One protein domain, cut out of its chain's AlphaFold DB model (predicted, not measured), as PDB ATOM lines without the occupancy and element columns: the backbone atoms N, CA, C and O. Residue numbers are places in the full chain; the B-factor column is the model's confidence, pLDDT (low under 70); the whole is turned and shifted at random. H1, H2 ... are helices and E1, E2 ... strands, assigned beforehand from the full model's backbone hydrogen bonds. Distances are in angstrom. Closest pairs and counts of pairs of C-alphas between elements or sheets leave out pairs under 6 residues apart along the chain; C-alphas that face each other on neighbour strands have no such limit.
ATOM      1  N   SER A 204      93.234 155.352 116.902       86.12
ATOM      2  CA  SER A 204      91.951 155.649 116.252       86.12
ATOM      3  C   SER A 204      92.077 155.717 114.728       86.12
ATOM      4  O   SER A 204      91.319 155.062 114.020       86.12
ATOM      5  N   GLU A 205      93.042 156.481 114.208       86.69
ATOM      6  CA  GLU A 205      93.270 156.565 112.761       86.69
ATOM      7  C   GLU A 205      93.731 155.219 112.188       86.69
ATOM      8  O   GLU A 205      93.276 154.818 111.126       86.69
ATOM      9  N   CYS A 206      94.593 154.482 112.894       87.94
ATOM     10  CA  CYS A 206      95.068 153.172 112.451       87.94
ATOM     11  C   CYS A 206      93.924 152.151 112.311       87.94
ATOM     12  O   CYS A 206      93.828 151.441 111.303       87.94
ATOM     13  N   ASP A 207      93.012 152.130 113.285       85.94
ATOM     14  CA  ASP A 207      91.857 151.231 113.309       85.94
ATOM     15  C   ASP A 207      90.874 151.515 112.155       85.94
ATOM     16  O   ASP A 207      90.231 150.589 111.642       85.94
ATOM     17  N   GLN A 208      90.797 152.770 111.689       87.56
ATOM     18  CA  GLN A 208      89.958 153.164 110.548       87.56
ATOM     19  C   GLN A 208      90.411 152.546 109.222       87.56
ATOM     20  O   GLN A 208      89.571 152.332 108.351       87.56
ATOM     21  N   TYR A 209      91.693 152.212 109.054       86.06
ATOM     22  CA  TYR A 209      92.238 151.693 107.790       86.06
ATOM     23  C   TYR A 209      92.499 150.180 107.798       86.06
ATOM     24  O   TYR A 209      93.269 149.671 106.985       86.06
ATOM     25  N   SER A 210      91.863 149.436 108.713       84.50
ATOM     26  CA  SER A 210      92.073 147.983 108.880       84.50
ATOM     27  C   SER A 210      93.534 147.582 109.127       84.50
ATOM     28  O   SER A 210      93.919 146.440 108.874       84.50
ATOM     29  N   ALA A 211      94.333 148.512 109.640       85.88
ATOM     30  CA  ALA A 211      95.708 148.274 110.021       85.88
ATOM     31  C   ALA A 211      95.809 147.803 111.476       85.88
ATOM     32  O   ALA A 211      94.819 147.736 112.205       85.88
ATOM     33  N   LYS A 212      97.013 147.405 111.889       89.25
ATOM     34  CA  LYS A 212      97.307 146.920 113.236       89.25
ATOM     35  C   LYS A 212      98.081 147.987 114.000       89.25
ATOM     36  O   LYS A 212      99.173 148.374 113.588       89.25
ATOM     37  N   TRP A 213      97.533 148.442 115.123       92.75
ATOM     38  CA  TRP A 213      98.247 149.333 116.034       92.75
ATOM     39  C   TRP A 213      99.285 148.557 116.849       92.75
ATOM     40  O   TRP A 213      98.969 147.543 117.474       92.75
ATOM     41  N   CYS A 214     100.522 149.045 116.849       88.69
ATOM     42  CA  CYS A 214     101.652 148.458 117.552       88.69
ATOM     43  C   CYS A 214     102.196 149.438 118.590       88.69
ATOM     44  O   CYS A 214     103.015 150.303 118.290       88.69
ATOM     45  N   GLY A 215     101.709 149.300 119.823       88.62
ATOM     46  CA  GLY A 215     102.098 150.115 120.970       88.62
ATOM     47  C   GLY A 215     101.017 150.143 122.048       88.62
ATOM     48  O   GLY A 215     100.010 149.440 121.946       88.62
ATOM     49  N   GLY A 216     101.236 150.950 123.086       81.19
ATOM     50  CA  GLY A 216     100.228 151.241 124.107       81.19
ATOM     51  C   GLY A 216      99.184 152.247 123.612       81.19
ATOM     52  O   GLY A 216      99.282 152.766 122.497       81.19
ATOM     53  N   ASP A 217      98.194 152.558 124.450       75.88
ATOM     54  CA  ASP A 217      97.096 153.466 124.080       75.88
ATOM     55  C   ASP A 217      97.554 154.913 123.810       75.88
ATOM     56  O   ASP A 217      96.888 155.636 123.074       75.88
ATOM     57  N   THR A 218      98.704 155.329 124.353       75.12
ATOM     58  CA  THR A 218      99.240 156.700 124.240       75.12
ATOM     59  C   THR A 218     100.487 156.824 123.363       75.12
ATOM     60  O   THR A 218     100.909 157.936 123.061       75.12
ATOM     61  N   SER A 219     101.109 155.710 122.971       81.94
ATOM     62  CA  SER A 219     102.319 155.712 122.143       81.94
ATOM     63  C   SER A 219     102.448 154.398 121.386       81.94
ATOM     64  O   SER A 219     102.500 153.324 121.992       81.94
ATOM     65  N   GLY A 220     102.537 154.488 120.068       88.88
ATOM     66  CA  GLY A 220     102.644 153.349 119.174       88.88
ATOM     67  C   GLY A 220     102.760 153.816 117.736       88.88
ATOM     68  O   GLY A 220     102.879 155.009 117.469       88.88
ATOM     69  N   TYR A 221     102.735 152.868 116.815       90.50
ATOM     70  CA  TYR A 221     102.721 153.157 115.391       90.50
ATOM     71  C   TYR A 221     101.810 152.164 114.672       90.50
ATOM     72  O   TYR A 221     101.538 151.062 115.155       90.50
ATOM     73  N   CYS A 222     101.317 152.568 113.511       87.81
ATOM     74  CA  CYS A 222     100.439 151.748 112.700       87.81
ATOM     75  C   CYS A 222     101.258 150.871 111.740       87.81
ATOM     76  O   CYS A 222     102.169 151.363 111.076       87.81
ATOM     77  N   THR A 223     100.951 149.575 111.659       88.69
ATOM     78  CA  THR A 223     101.571 148.640 110.706       88.69
ATOM     79  C   THR A 223     100.511 147.866 109.930       88.69
ATOM     80  O   THR A 223      99.349 147.800 110.328       88.69
ATOM     81  N   MET A 224     100.903 147.251 108.814       86.00
ATOM     82  CA  MET A 224     100.007 146.389 108.038       86.00
ATOM     83  C   MET A 224      99.498 145.209 108.887       86.00
ATOM     84  O   MET A 224     100.260 144.660 109.684       86.00
ATOM     85  N   PRO A 225      98.251 144.751 108.690       80.56
ATOM     86  CA  PRO A 225      97.627 143.741 109.545       80.56
ATOM     87  C   PRO A 225      98.360 142.393 109.547       80.56
ATOM     88  O   PRO A 225      98.360 141.706 110.568       80.56
ATOM     89  N   GLN A 226      99.030 142.032 108.446       78.50
ATOM     90  CA  GLN A 226      99.864 140.826 108.368       78.50
ATOM     91  C   GLN A 226     101.255 140.949 109.014       78.50
ATOM     92  O   GLN A 226     101.942 139.937 109.133       78.50
ATOM     93  N   ARG A 227     101.699 142.149 109.409       78.44
ATOM     94  CA  ARG A 227     103.008 142.328 110.049       78.44
ATOM     95  C   ARG A 227     102.917 142.119 111.553       78.44
ATOM     96  O   ARG A 227     101.922 142.462 112.209       78.44
ATOM     97  N   ASN A 228     103.974 141.556 112.128       81.81
ATOM     98  CA  ASN A 228     104.081 141.536 113.572       81.81
ATOM     99  C   ASN A 228     104.436 142.937 114.062       81.81
ATOM    100  O   ASN A 228     105.010 143.759 113.345       81.81
ATOM    101  N   CYS A 229     104.026 143.242 115.289       83.81
ATOM    102  CA  CYS A 229     104.504 144.463 115.909       83.81
ATOM    103  C   CYS A 229     105.998 144.311 116.139       83.81
ATOM    104  O   CYS A 229     106.435 143.293 116.674       83.81
ATOM    105  N   PHE A 230     106.761 145.317 115.725       80.94
ATOM    106  CA  PHE A 230     108.172 145.411 116.034       80.94
ATOM    107  C   PHE A 230     108.285 145.410 117.549       80.94
ATOM    108  O   PHE A 230     107.824 146.329 118.228       80.94
ATOM    109  N   VAL A 231     108.846 144.330 118.073       75.25
ATOM    110  CA  VAL A 231     109.193 144.243 119.478       75.25
ATOM    111  C   VAL A 231     110.564 144.900 119.583       75.25
ATOM    112  O   VAL A 231     111.525 144.332 119.056       75.25
ATOM    113  N   PRO A 232     110.686 146.093 120.197       73.19
ATOM    114  CA  PRO A 232     111.994 146.691 120.402       73.19
ATOM    115  C   PRO A 232     112.872 145.700 121.163       73.19
ATOM    116  O   PRO A 232     112.414 145.026 122.093       73.19
ATOM    117  N   ALA A 233     114.124 145.573 120.727       76.94
ATOM    118  CA  ALA A 233     115.062 144.668 121.365       76.94
ATOM    119  C   ALA A 233     115.199 145.024 122.853       76.94
ATOM    120  O   ALA A 233     115.176 146.196 123.240       76.94
ATOM    121  N   LYS A 234     115.311 144.000 123.707       79.38
ATOM    122  CA  LYS A 234     115.561 144.215 125.136       79.38
ATOM    123  C   LYS A 234     116.882 144.981 125.312       79.38
ATOM    124  O   LYS A 234     117.802 144.759 124.523       79.38
ATOM    125  N   PRO A 235     117.026 145.824 126.352       81.56
ATOM    126  CA  PRO A 235     118.305 146.462 126.654       81.56
ATOM    127  C   PRO A 235     119.438 145.428 126.678       81.56
ATOM    128  O   PRO A 235     119.317 144.396 127.336       81.56
ATOM    129  N   GLY A 236     120.513 145.683 125.930       86.38
ATOM    130  CA  GLY A 236     121.625 144.739 125.767       86.38
ATOM    131  C   GLY A 236     121.557 143.825 124.530       86.38
ATOM    132  O   GLY A 236     122.506 143.069 124.311       86.38
ATOM    133  N   PHE A 237     120.491 143.900 123.723       89.44
ATOM    134  CA  PHE A 237     120.265 143.044 122.554       89.44
ATOM    135  C   PHE A 237     119.947 143.844 121.279       89.44
ATOM    136  O   PHE A 237     119.392 144.937 121.342       89.44
ATOM    137  N   MET A 238     120.245 143.267 120.114       85.06
ATOM    138  CA  MET A 238     119.807 143.712 118.789       85.06
ATOM    139  C   MET A 238     118.958 142.622 118.119       85.06
ATOM    140  O   MET A 238     119.180 141.436 118.360       85.06
ATOM    141  N   THR A 239     118.001 143.005 117.273       84.31
ATOM    142  CA  THR A 239     117.210 142.057 116.469       84.31
ATOM    143  C   THR A 239     117.867 141.873 115.102       84.31
ATOM    144  O   THR A 239     118.085 142.849 114.388       84.31
ATOM    145  N   CYS A 240     118.176 140.634 114.735       85.50
ATOM    146  CA  CYS A 240     118.743 140.254 113.446       85.50
ATOM    147  C   CYS A 240     117.668 140.157 112.350       85.50
ATOM    148  O   CYS A 240     116.471 140.100 112.635       85.50
ATOM    149  N   TRP A 241     118.091 140.124 111.080       82.12
ATOM    150  CA  TRP A 241     117.193 140.068 109.911       82.12
ATOM    151  C   TRP A 241     116.283 138.823 109.897       82.12
ATOM    152  O   TRP A 241     115.196 138.842 109.319       82.12
ATOM    153  N   ASP A 242     116.701 137.749 110.566       82.31
ATOM    154  CA  ASP A 242     115.954 136.499 110.723       82.31
ATOM    155  C   ASP A 242     114.909 136.546 111.859       82.31
ATOM    156  O   ASP A 242     114.149 135.587 112.037       82.31
ATOM    157  N   GLY A 243     114.835 137.662 112.593       81.00
ATOM    158  CA  GLY A 243     113.946 137.886 113.731       81.00
ATOM    159  C   GLY A 243     114.518 137.452 115.085       81.00
ATOM    160  O   GLY A 243     113.863 137.675 116.106       81.00
ATOM    161  N   ASN A 244     115.719 136.864 115.133       85.31
ATOM    162  CA  ASN A 244     116.358 136.474 116.388       85.31
ATOM    163  C   ASN A 244     116.939 137.693 117.113       85.31
ATOM    164  O   ASN A 244     117.496 138.592 116.490       85.31
ATOM    165  N   MET A 245     116.850 137.719 118.445       87.31
ATOM    166  CA  MET A 245     117.538 138.725 119.259       87.31
ATOM    167  C   MET A 245     118.892 138.183 119.716       87.31
ATOM    168  O   MET A 245     118.952 137.137 120.361       87.31
ATOM    169  N   VAL A 246     119.970 138.905 119.428       87.12
ATOM    170  CA  VAL A 246     121.336 138.579 119.871       87.12
ATOM    171  C   VAL A 246     121.875 139.696 120.756       87.12
ATOM    172  O   VAL A 246     121.397 140.822 120.682       87.12
ATOM    173  N   SER A 247     122.841 139.413 121.630       91.56
ATOM    174  CA  SER A 247     123.463 140.466 122.446       91.56
ATOM    175  C   SER A 247     124.214 141.473 121.560       91.56
ATOM    176  O   SER A 247     124.696 141.095 120.496       91.56
ATOM    177  N   TYR A 248     124.381 142.732 121.987       86.88
ATOM    178  CA  TYR A 248     125.173 143.727 121.235       86.88
ATOM    179  C   TYR A 248     126.639 143.323 121.005       86.88
ATOM    180  O   TYR A 248     127.287 143.872 120.120       86.88
ATOM    181  N   THR A 249     127.165 142.376 121.785       86.88
ATOM    182  CA  THR A 249     128.513 141.814 121.598       86.88
ATOM    183  C   THR A 249     128.548 140.633 120.625       86.88
ATOM    184  O   THR A 249     129.615 140.083 120.366       86.88
ATOM    185  N   SER A 250     127.395 140.196 120.124       91.50
ATOM    186  CA  SER A 250     127.258 139.118 119.146       91.50
ATOM    187  C   SER A 250     127.046 139.687 117.743       91.50
ATOM    188  O   SER A 250     126.584 140.813 117.576       91.50
ATOM    189  N   VAL A 251     127.368 138.895 116.721       86.00
ATOM    190  CA  VAL A 251     127.161 139.263 115.315       86.00
ATOM    191  C   VAL A 251     125.915 138.544 114.805       86.00
ATOM    192  O   VAL A 251     125.754 137.346 115.039       86.00
ATOM    193  N   CYS A 252     125.028 139.261 114.118       87.25
ATOM    194  CA  CYS A 252     123.926 138.632 113.396       87.25
ATOM    195  C   CYS A 252     124.460 137.739 112.272       87.25
ATOM    196  O   CYS A 252     125.470 138.061 111.649       87.25
ATOM    197  N   ALA A 253     123.757 136.647 111.965       84.19
ATOM    198  CA  ALA A 253     124.036 135.896 110.745       84.19
ATOM    199  C   ALA A 253     123.968 136.838 109.530       84.19
ATOM    200  O   ALA A 253     123.130 137.743 109.486       84.19
ATOM    201  N   THR A 254     124.837 136.641 108.541       86.62
ATOM    202  CA  THR A 254     124.821 137.424 107.298       86.62
ATOM    203  C   THR A 254     123.492 137.246 106.571       86.62
ATOM    204  O   THR A 254     123.024 136.118 106.408       86.62
ATOM    205  N   MET A 255     122.881 138.353 106.142       87.50
ATOM    206  CA  MET A 255     121.628 138.325 105.385       87.50
ATOM    207  C   MET A 255     121.858 137.654 104.021       87.50
ATOM    208  O   MET A 255     122.765 138.076 103.301       87.50
ATOM    209  N   PRO A 256     121.057 136.641 103.640       89.62
ATOM    210  CA  PRO A 256     121.090 136.062 102.309       89.62
ATOM    211  C   PRO A 256     120.928 137.143 101.243       89.62
ATOM    212  O   PRO A 256     120.019 137.971 101.327       89.62
ATOM    213  N   THR A 257     121.800 137.121 100.238       88.94
ATOM    214  CA  THR A 257     121.790 138.068  99.112       88.94
ATOM    215  C   THR A 257     121.110 137.508  97.864       88.94
ATOM    216  O   THR A 257     121.068 138.186  96.841       88.94
ATOM    217  N   THR A 258     120.556 136.294  97.936       89.06
ATOM    218  CA  THR A 258     119.818 135.659  96.841       89.06
ATOM    219  C   THR A 258     118.484 135.101  97.324       89.06
ATOM    220  O   THR A 258     118.339 134.689  98.480       89.06
ATOM    221  N   GLU A 259     117.510 135.047  96.416       91.06
ATOM    222  CA  GLU A 259     116.182 134.478  96.669       91.06
ATOM    223  C   GLU A 259     116.261 133.022  97.142       91.06
ATOM    224  O   GLU A 259     115.608 132.645  98.114       91.06
ATOM    225  N   ILE A 260     117.138 132.227  96.521       84.94
ATOM    226  CA  ILE A 260     117.341 130.813  96.856       84.94
ATOM    227  C   ILE A 260     117.863 130.664  98.289       84.94
ATOM    228  O   ILE A 260     117.293 129.907  99.075       84.94
ATOM    229  N   ALA A 261     118.905 131.414  98.660       86.81
ATOM    230  CA  ALA A 261     119.471 131.349 100.005       86.81
ATOM    231  C   ALA A 261     118.476 131.854 101.070       86.81
ATOM    232  O   ALA A 261     118.442 131.348 102.191       86.81
ATOM    233  N   CYS A 262     117.616 132.811 100.711       88.44
ATOM    234  CA  CYS A 262     116.537 133.277 101.573       88.44
ATOM    235  C   CYS A 262     115.453 132.211 101.803       88.44
ATOM    236  O   CYS A 262     115.035 131.982 102.941       88.44
ATOM    237  N   GLY A 263     115.044 131.518 100.736       85.12
ATOM    238  CA  GLY A 263     114.091 130.412 100.809       85.12
ATOM    239  C   GLY A 263     114.627 129.231 101.620       85.12
ATOM    240  O   GLY A 263     113.909 128.679 102.452       85.12
ATOM    241  N   GLN A 264     115.912 128.896 101.468       83.81
ATOM    242  CA  GLN A 264     116.580 127.861 102.270       83.81
ATOM    243  C   GLN A 264     116.634 128.209 103.765       83.81
ATOM    244  O   GLN A 264     116.565 127.316 104.606       83.81
ATOM    245  N   ALA A 265     116.684 129.499 104.111       83.31
ATOM    246  CA  ALA A 265     116.577 129.972 105.490       83.31
ATOM    247  C   ALA A 265     115.127 129.988 106.031       83.31
ATOM    248  O   ALA A 265     114.892 130.434 107.158       83.31
ATOM    249  N   GLY A 266     114.143 129.530 105.245       87.75
ATOM    250  CA  GLY A 266     112.723 129.525 105.606       87.75
ATOM    251  C   GLY A 266     112.105 130.925 105.683       87.75
ATOM    252  O   GLY A 266     111.167 131.140 106.455       87.75
ATOM    253  N   LYS A 267     112.667 131.896 104.952       90.50
ATOM    254  CA  LYS A 267     112.272 133.312 104.963       90.50
ATOM    255  C   LYS A 267     111.747 133.761 103.587       90.50
ATOM    256  O   LYS A 267     111.761 132.994 102.628       90.50
ATOM    257  N   PHE A 268     111.250 134.997 103.492       86.31
ATOM    258  CA  PHE A 268     110.639 135.559 102.279       86.31
ATOM    259  C   PHE A 268     111.586 136.526 101.564       86.31
ATOM    260  O   PHE A 268     112.147 137.428 102.185       86.31
ATOM    261  N   TRP A 269     111.734 136.375 100.247       91.62
ATOM    262  CA  TRP A 269     112.523 137.290  99.423       91.62
ATOM    263  C   TRP A 269     111.695 138.508  98.992       91.62
ATOM    264  O   TRP A 269     110.663 138.373  98.333       91.62
ATOM    265  N   CYS A 270     112.140 139.706  99.372       87.19
ATOM    266  CA  CYS A 270     111.447 140.962  99.105       87.19
ATOM    267  C   CYS A 270     112.132 141.734  97.986       87.19
ATOM    268  O   CYS A 270     113.143 142.394  98.215       87.19
ATOM    269  N   ASN A 271     111.542 141.695  96.792       85.00
ATOM    270  CA  ASN A 271     112.003 142.492  95.660       85.00
ATOM    271  C   ASN A 271     111.724 143.985  95.887       85.00
ATOM    272  O   ASN A 271     110.621 144.371  96.283       85.00
ATOM    273  N   TYR A 272     112.701 144.831  95.582       82.19
ATOM    274  CA  TYR A 272     112.550 146.277  95.512       82.19
ATOM    275  C   TYR A 272     112.981 146.779  94.135       82.19
ATOM    276  O   TYR A 272     113.954 146.308  93.550       82.19
ATOM    277  N   ASN A 273     112.251 147.772  93.634       70.38
ATOM    278  CA  ASN A 273     112.630 148.535  92.453       70.38
ATOM    279  C   ASN A 273     112.846 149.975  92.903       70.38
ATOM    280  O   ASN A 273     111.883 150.661  93.251       70.38
ATOM    281  N   VAL A 274     114.098 150.423  92.932       63.22
ATOM    282  CA  VAL A 274     114.432 151.823  93.218       63.22
ATOM    283  C   VAL A 274     114.954 152.489  91.956       63.22
ATOM    284  O   VAL A 274     115.782 151.942  91.231       63.22
ATOM    285  N   LEU A 275     114.453 153.694  91.692       42.31
ATOM    286  CA  LEU A 275     115.057 154.604  90.730       42.31
ATOM    287  C   LEU A 275     116.151 155.380  91.464       42.31
ATOM    288  O   LEU A 275     115.872 156.405  92.083       42.31
ATOM    289  N   GLN A 276     117.388 154.887  91.418       46.66
ATOM    290  CA  GLN A 276     118.552 155.681  91.808       46.66
ATOM    291  C   GLN A 276     119.122 156.338  90.550       46.66
ATOM    292  O   GLN A 276     119.382 155.672  89.552       46.66
ATOM    293  N   ASN A 277     119.265 157.666  90.562       45.72
ATOM    294  CA  ASN A 277     119.853 158.438  89.457       45.72
ATOM    295  C   ASN A 277     119.217 158.171  88.072       45.72
ATOM    296  O   ASN A 277     119.904 158.156  87.054       45.72
ATOM    297  N   GLY A 278     117.903 157.930  88.018       47.94
ATOM    298  CA  GLY A 278     117.175 157.726  86.758       47.94
ATOM    299  C   GLY A 278     117.393 156.365  86.081       47.94
ATOM    300  O   GLY A 278     116.852 156.146  85.000       47.94
ATOM    301  N   THR A 279     118.120 155.437  86.710       37.28
ATOM    302  CA  THR A 279     118.205 154.035  86.274       37.28
ATOM    303  C   THR A 279     117.403 153.148  87.219       37.28
ATOM    304  O   THR A 279     117.449 153.301  88.439       37.28
ATOM    305  N   ALA A 280     116.598 152.249  86.650       56.75
ATOM    306  CA  ALA A 280     115.844 151.278  87.429       56.75
ATOM    307  C   ALA A 280     116.812 150.203  87.929       56.75
ATOM    308  O   ALA A 280     117.315 149.412  87.135       56.75
ATOM    309  N   GLN A 281     117.079 150.186  89.233       55.22
ATOM    310  CA  GLN A 281     117.768 149.079  89.879       55.22
ATOM    311  C   GLN A 281     116.723 148.168  90.522       55.22
ATOM    312  O   GLN A 281     115.957 148.594  91.391       55.22
ATOM    313  N   SER A 282     116.692 146.917  90.069       70.94
ATOM    314  CA  SER A 282     115.940 145.835  90.701       70.94
ATOM    315  C   SER A 282     116.878 145.047  91.608       70.94
ATOM    316  O   SER A 282     117.892 144.532  91.142       70.94
ATOM    317  N   GLY A 283     116.540 144.947  92.887       83.94
ATOM    318  CA  GLY A 283     117.226 144.090  93.851       83.94
ATOM    319  C   GLY A 283     116.222 143.395  94.759       83.94
ATOM    320  O   GLY A 283     115.013 143.578  94.619       83.94
ATOM    321  N   GLY A 284     116.705 142.605  95.711       86.88
ATOM    322  CA  GLY A 284     115.858 142.056  96.762       86.88
ATOM    323  C   GLY A 284     116.605 141.892  98.077       86.88
ATOM    324  O   GLY A 284     117.833 141.937  98.113       86.88
ATOM    325  N   PHE A 285     115.861 141.765  99.170       89.19
ATOM    326  CA  PHE A 285     116.408 141.482 100.494       89.19
ATOM    327  C   PHE A 285     115.618 140.360 101.162       89.19
ATOM    328  O   PHE A 285     114.423 140.194 100.916       89.19
ATOM    329  N   CYS A 286     116.278 139.591 102.023       87.94
ATOM    330  CA  CYS A 286     115.634 138.503 102.742       87.94
ATOM    331  C   CYS A 286     114.941 139.006 104.016       87.94
ATOM    332  O   CYS A 286     115.550 139.704 104.825       87.94
ATOM    333  N   SER A 287     113.672 138.650 104.206       85.94
ATOM    334  CA  SER A 287     112.824 139.121 105.302       85.94
ATOM    335  C   SER A 287     112.175 137.960 106.043       85.94
ATOM    336  O   SER A 287     111.610 137.049 105.439       85.94
ATOM    337  N   ALA A 288     112.183 138.018 107.376       82.50
ATOM    338  CA  ALA A 288     111.431 137.076 108.199       82.50
ATOM    339  C   ALA A 288     109.902 137.220 108.068       82.50
ATOM    340  O   ALA A 288     109.171 136.298 108.427       82.50
ATOM    341  N   GLU A 289     109.421 138.351 107.550       81.06
ATOM    342  CA  GLU A 289     108.000 138.640 107.341       81.06
ATOM    343  C   GLU A 289     107.634 138.657 105.854       81.06
ATOM    344  O   GLU A 289     108.470 138.978 105.005       81.06
ATOM    345  N   LEU A 290     106.361 138.369 105.551       79.75
ATOM    346  CA  LEU A 290     105.826 138.423 104.190       79.75
ATOM    347  C   LEU A 290     106.060 139.807 103.569       79.75
ATOM    348  O   LEU A 290     105.690 140.839 104.137       79.75
ATOM    349  N   CYS A 291     106.638 139.818 102.373       81.00
ATOM    350  CA  CYS A 291     106.932 141.040 101.646       81.00
ATOM    351  C   CYS A 291     105.638 141.741 101.235       81.00
ATOM    352  O   CYS A 291     104.743 141.144 100.637       81.00
ATOM    353  N   SER A 292     105.543 143.029 101.547       76.44
ATOM    354  CA  SER A 292     104.453 143.858 101.045       76.44
ATOM    355  C   SER A 292     104.636 144.036  99.539       76.44
ATOM    356  O   SER A 292     105.753 144.339  99.114       76.44
ATOM    357  N   PRO A 293     103.587 143.862  98.720       76.50
ATOM    358  CA  PRO A 293     103.723 144.056  97.287       76.50
ATOM    359  C   PRO A 293     104.098 145.520  97.014       76.50
ATOM    360  O   PRO A 293     103.539 146.438  97.625       76.50
ATOM    361  N   ALA A 294     105.085 145.730  96.139       78.50
ATOM    362  CA  ALA A 294     105.538 147.065  95.772       78.50
ATOM    363  C   ALA A 294     104.397 147.816  95.063       78.50
ATOM    364  O   ALA A 294     103.791 147.258  94.141       78.50
ATOM    365  N   PRO A 295     104.079 149.057  95.467       80.00
ATOM    366  CA  PRO A 295     103.034 149.807  94.800       80.00
ATOM    367  C   PRO A 295     103.468 150.207  93.380       80.00
ATOM    368  O   PRO A 295     104.653 150.456  93.144       80.00
ATOM    369  N   PRO A 296     102.531 150.305  92.419       81.75
ATOM    370  CA  PRO A 296     102.802 150.914  91.120       81.75
ATOM    371  C   PRO A 296     103.343 152.343  91.270       81.75
ATOM    372  O   PRO A 296     102.993 153.042  92.222       81.75
ATOM    373  N   THR A 297     104.143 152.809  90.304       80.56
ATOM    374  CA  THR A 297     104.687 154.177  90.290       80.56
ATOM    375  C   THR A 297     103.587 155.216  90.520       80.56
ATOM    376  O   THR A 297     102.579 155.230  89.813       80.56
ATOM    377  N   GLY A 298     103.787 156.092  91.509       82.19
ATOM    378  CA  GLY A 298     102.825 157.136  91.878       82.19
ATOM    379  C   GLY A 298     101.697 156.681  92.813       82.19
ATOM    380  O   GLY A 298     100.761 157.445  93.030       82.19
ATOM    381  N   LYS A 299     101.762 155.463  93.363       86.69
ATOM    382  CA  LYS A 299     100.823 154.955  94.372       86.69
ATOM    383  C   LYS A 299     101.559 154.506  95.636       86.69
ATOM    384  O   LYS A 299     102.751 154.216  95.608       86.69
ATOM    385  N   MET A 300     100.834 154.423  96.744       85.25
ATOM    386  CA  MET A 300     101.263 153.844  98.017       85.25
ATOM    387  C   MET A 300     100.467 152.570  98.307       85.25
ATOM    388  O   MET A 300      99.316 152.450  97.889       85.25
ATOM    389  N   THR A 301     101.058 151.629  99.041       86.06
ATOM    390  CA  THR A 301     100.315 150.494  99.603       86.06
ATOM    391  C   THR A 301      99.468 150.995 100.762       86.06
ATOM    392  O   THR A 301      99.988 151.585 101.709       86.06
ATOM    393  N   CYS A 302      98.163 150.779 100.676       88.94
ATOM    394  CA  CYS A 302      97.223 151.150 101.714       88.94
ATOM    395  C   CYS A 302      97.456 150.355 103.003       88.94
ATOM    396  O   CYS A 302      98.043 149.267 102.968       88.94
ATOM    397  N   PRO A 303      96.983 150.863 104.156       85.56
ATOM    398  CA  PRO A 303      97.212 150.198 105.436       85.56
ATOM    399  C   PRO A 303      96.582 148.799 105.553       85.56
ATOM    400  O   PRO A 303      97.039 148.001 106.366       85.56
ATOM    401  N   ASP A 304      95.621 148.461 104.685       81.31
ATOM    402  CA  ASP A 304      95.073 147.107 104.521       81.31
ATOM    403  C   ASP A 304      96.094 146.084 103.967       81.31
ATOM    404  O   ASP A 304      95.826 144.881 103.938       81.31
ATOM    405  N   GLY A 305      97.260 146.557 103.509       80.12
ATOM    406  CA  GLY A 305      98.349 145.758 102.966       80.12
ATOM    407  C   GLY A 305      98.056 145.114 101.610       80.12
ATOM    408  O   GLY A 305      98.801 144.216 101.213       80.12
ATOM    409  N   ARG A 306      96.980 145.521 100.922       81.81
ATOM    410  CA  ARG A 306      96.501 144.895  99.676       81.81
ATOM    411  C   ARG A 306      96.149 145.890  98.579       81.81
ATOM    412  O   ARG A 306      96.329 145.562  97.409       81.81
ATOM    413  N   THR A 307      95.624 147.061  98.922       87.88
ATOM    414  CA  THR A 307      95.207 148.057  97.926       87.88
ATOM    415  C   THR A 307      96.299 149.090  97.673       87.88
ATOM    416  O   THR A 307      97.168 149.319  98.513       87.88
ATOM    417  N   PHE A 308      96.286 149.690  96.479       91.00
ATOM    418  CA  PHE A 308      97.220 150.747  96.096       91.00
ATOM    419  C   PHE A 308      96.460 152.014  95.735       91.00
ATOM    420  O   PHE A 308      95.634 151.996  94.818       91.00
ATOM    421  N   ALA A 309      96.783 153.113  96.400       89.69
ATOM    422  CA  ALA A 309      96.094 154.388  96.251       89.69
ATOM    423  C   ALA A 309      97.084 155.527  95.995       89.69
ATOM    424  O   ALA A 309      98.255 155.406  96.354       89.69
ATOM    425  N   ALA A 310      96.648 156.622  95.369       88.44
ATOM    426  CA  ALA A 310      97.508 157.798  95.207       88.44
ATOM    427  C   ALA A 310      97.634 158.601  96.517       88.44
ATOM    428  O   ALA A 310      98.580 159.368  96.687       88.44
ATOM    429  N   SER A 311      96.703 158.402  97.454       89.44
ATOM    430  CA  SER A 311      96.629 159.094  98.741       89.44
ATOM    431  C   SER A 311      96.011 158.205  99.833       89.44
ATOM    432  O   SER A 311      95.305 157.243  99.535       89.44
ATOM    433  N   LEU A 312      96.227 158.543 101.112       83.94
ATOM    434  CA  LEU A 312      95.637 157.802 102.240       83.94
ATOM    435  C   LEU A 312      94.101 157.860 102.245       83.94
ATOM    436  O   LEU A 312      93.446 156.913 102.661       83.94
ATOM    437  N   THR A 313      93.521 158.962 101.766       85.31
ATOM    438  CA  THR A 313      92.065 159.177 101.685       85.31
ATOM    439  C   THR A 313      91.374 158.286 100.656       85.31
ATOM    440  O   THR A 313      90.172 158.068 100.737       85.31
ATOM    441  N   GLU A 314      92.124 157.765  99.687       90.69
ATOM    442  CA  GLU A 314      91.639 156.802  98.696       90.69
ATOM    443  C   GLU A 314      91.741 155.349  99.188       90.69
ATOM    444  O   GLU A 314      91.264 154.433  98.515       90.69
ATOM    445  N   CYS A 315      92.361 155.114 100.351       89.31
ATOM    446  CA  CYS A 315      92.471 153.777 100.913       89.31
ATOM    447  C   CYS A 315      91.134 153.291 101.495       89.31
ATOM    448  O   CYS A 315      90.371 154.088 102.045       89.31
TER     449      CYS A 315
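What this domain is: This is residues 204 to 315 of the 736 residues of an uncharacterized protein of Candidatus Magasanikbacteria bacterium RIFCSPHIGHO2_01_FULL_50_8 (UniProt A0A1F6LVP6). There is little regular structure: three separate antiparallel hairpins, E1-E2, E3-E4 and long E5-E6, are strung on loops, H1 before and beside the first, H2 likewise the last. Two named helices and six strands hold under half of the 112 printed residues, mixed class. It is loose, radius of gyration of the C-alphas 16.5 A, spans 44 by 42 by 27 A.

Where its parts are: From C-alpha 204 at (91.951, 155.649, 116.252), H1 runs to 208. E1 is 212 to 215, E2 220 to 223, E3 237 to 239, E4 245 to 247, H2 259 to 264. Find E5, 268 to 276, 24.0 A long, and E6, 279 to 287, ending at (112.824, 139.121, 105.302).

How they stand to each other: N 272 and O 283 in E5-E6 are 2.8 A apart, within hydrogen-bond range. The closest C-alphas of H2 and E6, Cys 262 and Cys 286, are 5.4 A apart. Both helices' O i to N i+4 pairs are within range.

The domain as a whole: The printed part has no cut. The E2-E3 and E4-H2 links are long. Residues 274 to 281 have pLDDT under 70.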